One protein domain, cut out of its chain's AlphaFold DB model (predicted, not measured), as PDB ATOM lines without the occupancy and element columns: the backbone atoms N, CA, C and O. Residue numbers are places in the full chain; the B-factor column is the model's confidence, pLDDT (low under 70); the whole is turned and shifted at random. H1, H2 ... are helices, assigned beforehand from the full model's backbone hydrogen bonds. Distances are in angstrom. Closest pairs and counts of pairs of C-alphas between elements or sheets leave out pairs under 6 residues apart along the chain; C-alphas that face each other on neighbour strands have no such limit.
ATOM      1  N   ASP A 274      -4.878   7.898  48.903       89.75
ATOM      2  CA  ASP A 274      -6.321   8.149  49.066       89.75
ATOM      3  C   ASP A 274      -6.897   8.991  47.903       89.75
ATOM      4  O   ASP A 274      -8.002   9.549  47.981       89.75
ATOM      5  N   ASP A 275      -6.125   9.158  46.826       93.06
ATOM      6  CA  ASP A 275      -6.550   9.841  45.611       93.06
ATOM      7  C   ASP A 275      -7.099   8.830  44.595       93.06
ATOM      8  O   ASP A 275      -6.390   7.954  44.110       93.06
ATOM      9  N   LYS A 276      -8.392   8.953  44.268       90.81
ATOM     10  CA  LYS A 276      -9.069   8.062  43.312       90.81
ATOM     11  C   LYS A 276      -8.719   8.380  41.855       90.81
ATOM     12  O   LYS A 276      -8.889   7.522  40.995       90.81
ATOM     13  N   LYS A 277      -8.290   9.614  41.566       93.25
ATOM     14  CA  LYS A 277      -7.891  10.050  40.222       93.25
ATOM     15  C   LYS A 277      -6.438   9.674  39.959       93.25
ATOM     16  O   LYS A 277      -6.112   9.215  38.872       93.25
ATOM     17  N   TRP A 278      -5.582   9.867  40.955       94.75
ATOM     18  CA  TRP A 278      -4.138   9.704  40.844       94.75
ATOM     19  C   TRP A 278      -3.632   8.418  41.491       94.75
ATOM     20  O   TRP A 278      -2.694   8.421  42.287       94.75
ATOM     21  N   GLU A 279      -4.237   7.296  41.104       93.69
ATOM     22  CA  GLU A 279      -3.673   5.984  41.408       93.69
ATOM     23  C   GLU A 279      -2.286   5.822  40.763       93.69
ATOM     24  O   GLU A 279      -1.964   6.460  39.759       93.69
ATOM     25  N   LEU A 280      -1.465   4.921  41.312       94.06
ATOM     26  CA  LEU A 280      -0.069   4.765  40.896       94.06
ATOM     27  C   LEU A 280       0.102   4.547  39.385       94.06
ATOM     28  O   LEU A 280       1.009   5.127  38.800       94.06
ATOM     29  N   ASP A 281      -0.750   3.745  38.748       94.94
ATOM     30  CA  ASP A 281      -0.663   3.523  37.300       94.94
ATOM     31  C   ASP A 281      -1.007   4.771  36.487       94.94
ATOM     32  O   ASP A 281      -0.405   4.982  35.439       94.94
ATOM     33  N   GLU A 282      -1.926   5.619  36.954       95.19
ATOM     34  CA  GLU A 282      -2.217   6.888  36.274       95.19
ATOM     35  C   GLU A 282      -1.014   7.831  36.382       95.19
ATOM     36  O   GLU A 282      -0.647   8.469  35.399       95.19
ATOM     37  N   VAL A 283      -0.332   7.849  37.535       96.31
ATOM     38  CA  VAL A 283       0.935   8.580  37.702       96.31
ATOM     39  C   VAL A 283       2.013   8.020  36.774       96.31
ATOM     40  O   VAL A 283       2.674   8.793  36.090       96.31
ATOM     41  N   ARG A 284       2.183   6.690  36.720       95.88
ATOM     42  CA  ARG A 284       3.162   6.023  35.846       95.88
ATOM     43  C   ARG A 284       2.911   6.365  34.382       95.88
ATOM     44  O   ARG A 284       3.826   6.842  33.720       95.88
ATOM     45  N   MET A 285       1.684   6.192  33.901       94.19
ATOM     46  CA  MET A 285       1.332   6.509  32.518       94.19
ATOM     47  C   MET A 285       1.530   7.995  32.213       94.19
ATOM     48  O   MET A 285       2.088   8.321  31.170       94.19
ATOM     49  N   ALA A 286       1.157   8.889  33.135       93.62
ATOM     50  CA  ALA A 286       1.348  10.329  32.967       93.62
ATOM     51  C   ALA A 286       2.822  10.724  32.795       93.62
ATOM     52  O   ALA A 286       3.091  11.718  32.133       93.62
ATOM     53  N   ILE A 287       3.768   9.954  33.342       94.00
ATOM     54  CA  ILE A 287       5.216  10.176  33.184       94.00
ATOM     55  C   ILE A 287       5.871   9.261  32.129       94.00
ATOM     56  O   ILE A 287       7.091   9.048  32.133       94.00
ATOM     57  N   GLY A 288       5.063   8.671  31.244       92.19
ATOM     58  CA  GLY A 288       5.528   7.814  30.153       92.19
ATOM     59  C   GLY A 288       5.996   6.421  30.586       92.19
ATOM     60  O   GLY A 288       6.719   5.755  29.851       92.19
ATOM     61  N   MET A 289       5.611   5.961  31.777       93.12
ATOM     62  CA  MET A 289       5.915   4.620  32.278       93.12
ATOM     63  C   MET A 289       4.721   3.676  32.121       93.12
ATOM     64  O   MET A 289       3.574   4.035  32.372       93.12
ATOM     65  N   VAL A 290       5.013   2.424  31.766       93.75
ATOM     66  CA  VAL A 290       4.005   1.364  31.605       93.75
ATOM     67  C   VAL A 290       3.273   1.130  32.939       93.75
ATOM     68  O   VAL A 290       3.947   1.099  33.979       93.75
ATOM     69  N   PRO A 291       1.937   0.938  32.957       94.88
ATOM     70  CA  PRO A 291       1.218   0.511  34.162       94.88
ATOM     71  C   PRO A 291       1.761  -0.827  34.690       94.88
ATOM     72  O   PRO A 291       2.298  -1.629  33.929       94.88
ATOM     73  N   ASP A 292       1.641  -1.069  35.994       93.88
ATOM     74  CA  ASP A 292       2.264  -2.221  36.665       93.88
ATOM     75  C   ASP A 292       1.318  -2.973  37.616       93.88
ATOM     76  O   ASP A 292       1.599  -4.113  37.990       93.88
ATOM     77  N   ASP A 293       0.167  -2.402  37.994       91.00
ATOM     78  CA  ASP A 293      -0.772  -3.105  38.873       91.00
ATOM     79  C   ASP A 293      -1.542  -4.208  38.130       91.00
ATOM     80  O   ASP A 293      -2.523  -3.956  37.434       91.00
ATOM     81  N   LYS A 294      -1.109  -5.458  38.315       91.69
ATOM     82  CA  LYS A 294      -1.713  -6.656  37.707       91.69
ATOM     83  C   LYS A 294      -2.777  -7.331  38.580       91.69
ATOM     84  O   LYS A 294      -3.259  -8.400  38.199       91.69
ATOM     85  N   LYS A 295      -3.130  -6.768  39.746       92.06
ATOM     86  CA  LYS A 295      -4.105  -7.383  40.669       92.06
ATOM     87  C   LYS A 295      -5.497  -7.465  40.047       92.06
ATOM     88  O   LYS A 295      -6.136  -8.509  40.108       92.06
ATOM     89  N   ASP A 296      -5.929  -6.383  39.407       92.69
ATOM     90  CA  ASP A 296      -7.146  -6.344  38.602       92.69
ATOM     91  C   ASP A 296      -6.774  -6.480  37.121       92.69
ATOM     92  O   ASP A 296      -6.361  -5.522  36.464       92.69
ATOM     93  N   LYS A 297      -6.909  -7.700  36.587       93.25
ATOM     94  CA  LYS A 297      -6.536  -8.018  35.201       93.25
ATOM     95  C   LYS A 297      -7.320  -7.200  34.172       93.25
ATOM     96  O   LYS A 297      -6.771  -6.902  33.111       93.25
ATOM     97  N   ILE A 298      -8.579  -6.862  34.453       93.62
ATOM     98  CA  ILE A 298      -9.439  -6.109  33.529       93.62
ATOM     99  C   ILE A 298      -8.959  -4.659  33.486       93.62
ATOM    100  O   ILE A 298      -8.673  -4.127  32.410       93.62
ATOM    101  N   LYS A 299      -8.786  -4.045  34.662       92.94
ATOM    102  CA  LYS A 299      -8.277  -2.676  34.791       92.94
ATOM    103  C   LYS A 299      -6.873  -2.536  34.200       92.94
ATOM    104  O   LYS A 299      -6.623  -1.588  33.456       92.94
ATOM    105  N   TYR A 300      -5.988  -3.499  34.463       93.94
ATOM    106  CA  TYR A 300      -4.634  -3.540  33.909       93.94
ATOM    107  C   TYR A 300      -4.629  -3.576  32.377       93.94
ATOM    108  O   TYR A 300      -3.947  -2.765  31.753       93.94
ATOM    109  N   LYS A 301      -5.411  -4.475  31.755       94.81
ATOM    110  CA  LYS A 301      -5.505  -4.570  30.288       94.81
ATOM    111  C   LYS A 301      -5.977  -3.257  29.668       94.81
ATOM    112  O   LYS A 301      -5.315  -2.748  28.771       94.81
ATOM    113  N   LYS A 302      -7.039  -2.662  30.223       94.81
ATOM    114  CA  LYS A 302      -7.568  -1.370  29.767       94.81
ATOM    115  C   LYS A 302      -6.525  -0.249  29.849       94.81
ATOM    116  O   LYS A 302      -6.396   0.557  28.932       94.81
ATOM    117  N   ARG A 303      -5.760  -0.192  30.944       95.00
ATOM    118  CA  ARG A 303      -4.664   0.779  31.109       95.00
ATOM    119  C   ARG A 303      -3.531   0.543  30.123       95.00
ATOM    120  O   ARG A 303      -3.001   1.496  29.565       95.00
ATOM    121  N   LEU A 304      -3.163  -0.714  29.903       95.25
ATOM    122  CA  LEU A 304      -2.097  -1.078  28.980       95.25
ATOM    123  C   LEU A 304      -2.454  -0.718  27.532       95.25
ATOM    124  O   LEU A 304      -1.593  -0.224  26.811       95.25
ATOM    125  N   GLU A 305      -3.704  -0.932  27.117       94.81
ATOM    126  CA  GLU A 305      -4.221  -0.493  25.812       94.81
ATOM    127  C   GLU A 305      -4.147   1.031  25.678       94.81
ATOM    128  O   GLU A 305      -3.466   1.527  24.783       94.81
ATOM    129  N   LYS A 306      -4.694   1.773  26.652       92.50
ATOM    130  CA  LYS A 306      -4.602   3.243  26.703       92.50
ATOM    131  C   LYS A 306      -3.153   3.744  26.612       92.50
ATOM    132  O   LYS A 306      -2.876   4.718  25.918       92.50
ATOM    133  N   PHE A 307      -2.222   3.091  27.312       92.81
ATOM    134  CA  PHE A 307      -0.803   3.447  27.275       92.81
ATOM    135  C   PHE A 307      -0.172   3.194  25.900       92.81
ATOM    136  O   PHE A 307       0.622   4.011  25.439       92.81
ATOM    137  N   LYS A 308      -0.517   2.086  25.229       93.19
ATOM    138  CA  LYS A 308      -0.035   1.785  23.871       93.19
ATOM    139  C   LYS A 308      -0.529   2.814  22.856       93.19
ATOM    140  O   LYS A 308       0.272   3.267  22.043       93.19
ATOM    141  N   ASP A 309      -1.799   3.204  22.938       89.94
ATOM    142  CA  ASP A 309      -2.380   4.219  22.055       89.94
ATOM    143  C   ASP A 309      -1.691   5.572  22.243       89.94
ATOM    144  O   ASP A 309      -1.255   6.193  21.273       89.94
ATOM    145  N   TRP A 310      -1.505   5.990  23.500       88.06
ATOM    146  CA  TRP A 310      -0.755   7.201  23.827       88.06
ATOM    147  C   TRP A 310       0.689   7.139  23.318       88.06
ATOM    148  O   TRP A 310       1.155   8.087  22.692       88.06
ATOM    149  N   LYS A 311       1.397   6.022  23.536       87.25
ATOM    150  CA  LYS A 311       2.795   5.867  23.113       87.25
ATOM    151  C   LYS A 311       2.935   5.959  21.591       87.25
ATOM    152  O   LYS A 311       3.832   6.639  21.106       87.25
ATOM    153  N   LYS A 312       2.015   5.340  20.845       87.38
ATOM    154  CA  LYS A 312       1.968   5.435  19.380       87.38
ATOM    155  C   LYS A 312       1.766   6.880  18.914       87.38
ATOM    156  O   LYS A 312       2.386   7.292  17.939       87.38
ATOM    157  N   LEU A 313       0.924   7.646  19.610       84.06
ATOM    158  CA  LEU A 313       0.711   9.069  19.329       84.06
ATOM    159  C   LEU A 313       1.958   9.907  19.656       84.06
ATOM    160  O   LEU A 313       2.351  10.758  18.864       84.06
ATOM    161  N   ALA A 314       2.614   9.634  20.787       82.69
ATOM    162  CA  ALA A 314       3.844  10.311  21.193       82.69
ATOM    163  C   ALA A 314       4.989  10.100  20.191       82.69
ATOM    164  O   ALA A 314       5.687  11.054  19.856       82.69
ATOM    165  N   GLU A 315       5.141   8.881  19.665       83.38
ATOM    166  CA  GLU A 315       6.149   8.548  18.649       83.38
ATOM    167  C   GLU A 315       5.826   9.153  17.274       83.38
ATOM    168  O   GLU A 315       6.734   9.592  16.572       83.38
ATOM    169  N   LYS A 316       4.546   9.192  16.880       78.38
ATOM    170  CA  LYS A 316       4.125   9.657  15.550       78.38
ATOM    171  C   LYS A 316       4.048  11.183  15.436       78.38
ATOM    172  O   LYS A 316       4.530  11.742  14.456       78.38
ATOM    173  N   ASP A 317       3.456  11.841  16.429       70.00
ATOM    174  CA  ASP A 317       3.103  13.265  16.361       70.00
ATOM    175  C   ASP A 317       4.006  14.132  17.259       70.00
ATOM    176  O   ASP A 317       3.718  15.304  17.499       70.00
ATOM    177  N   SER A 318       5.105  13.566  17.782       68.19
ATOM    178  CA  SER A 318       6.005  14.233  18.738       68.19
ATOM    179  C   SER A 318       5.266  14.812  19.956       68.19
ATOM    180  O   SER A 318       5.656  15.854  20.498       68.19
ATOM    181  N   VAL A 319       4.174  14.160  20.385       66.81
ATOM    182  CA  VAL A 319       3.382  14.601  21.542       66.81
ATOM    183  C   VAL A 319       4.248  14.516  22.787       66.81
ATOM    184  O   VAL A 319       4.709  13.445  23.184       66.81
ATOM    185  N   LYS A 320       4.472  15.672  23.411       72.25
ATOM    186  CA  LYS A 320       5.324  15.792  24.591       72.25
ATOM    187  C   LYS A 320       4.571  15.393  25.850       72.25
ATOM    188  O   LYS A 320       3.358  15.560  25.956       72.25
ATOM    189  N   LEU A 321       5.325  14.910  26.833       83.00
ATOM    190  CA  LEU A 321       4.821  14.721  28.186       83.00
ATOM    191  C   LEU A 321       4.319  16.059  28.741       83.00
ATOM    192  O   LEU A 321       5.066  17.035  28.819       83.00
ATOM    193  N   GLU A 322       3.048  16.096  29.135       88.94
ATOM    194  CA  GLU A 322       2.439  17.294  29.702       88.94
ATOM    195  C   GLU A 322       2.838  17.479  31.169       88.94
ATOM    196  O   GLU A 322       2.867  16.523  31.956       88.94
TER     197      GLU A 322
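This is residues 274 to 322 of the 371 residues of an uncharacterized protein of Bacteroidetes bacterium CG_4_10_14_3_um_filter_31_20 (UniProt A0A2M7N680). Look first for one long helix, H2, with the short helix H1 side by side with it and running the same way; the link between them runs back to where H2 begins, and after H2 residues 318 to 322 fold back. The printed part has 49 residues with two named helices, H1 then H2, and no named strand: all helix. It is elongated, spanning 32 by 21 by 13 A, and only just compact, close to loose, with a radius of gyration of the C-alphas of 11.3 A.

Find C-alpha 297 at (-6.536, -8.018, 35.201); from there H2, residues 297 to 317, runs 30.0 A to C-alpha 317 at (3.103, 13.265, 16.361). H1, residues 280 to 286, begins at C-alpha 280, (-0.069, 4.765, 40.896), and is 9.8 A long.

H1 and H2 are close but not clearly touching; their closest C-alphas, those of Met 285 and Phe 307, are 6.4 A apart. They run the same way at a shallow tilt of 16 degrees. In H1 and H2 every O i to N i+4 pair is within hydrogen-bond range.

The C-alphas farthest apart, those of Asp 274 and Lys 316, are 35.1 A apart. The printed part has no cut, and the link from H1 to H2 is short. Residues 294 to 299, of which 297 to 299 belong to H2, stand free. Model confidence is under 70 at residues 318 to 319.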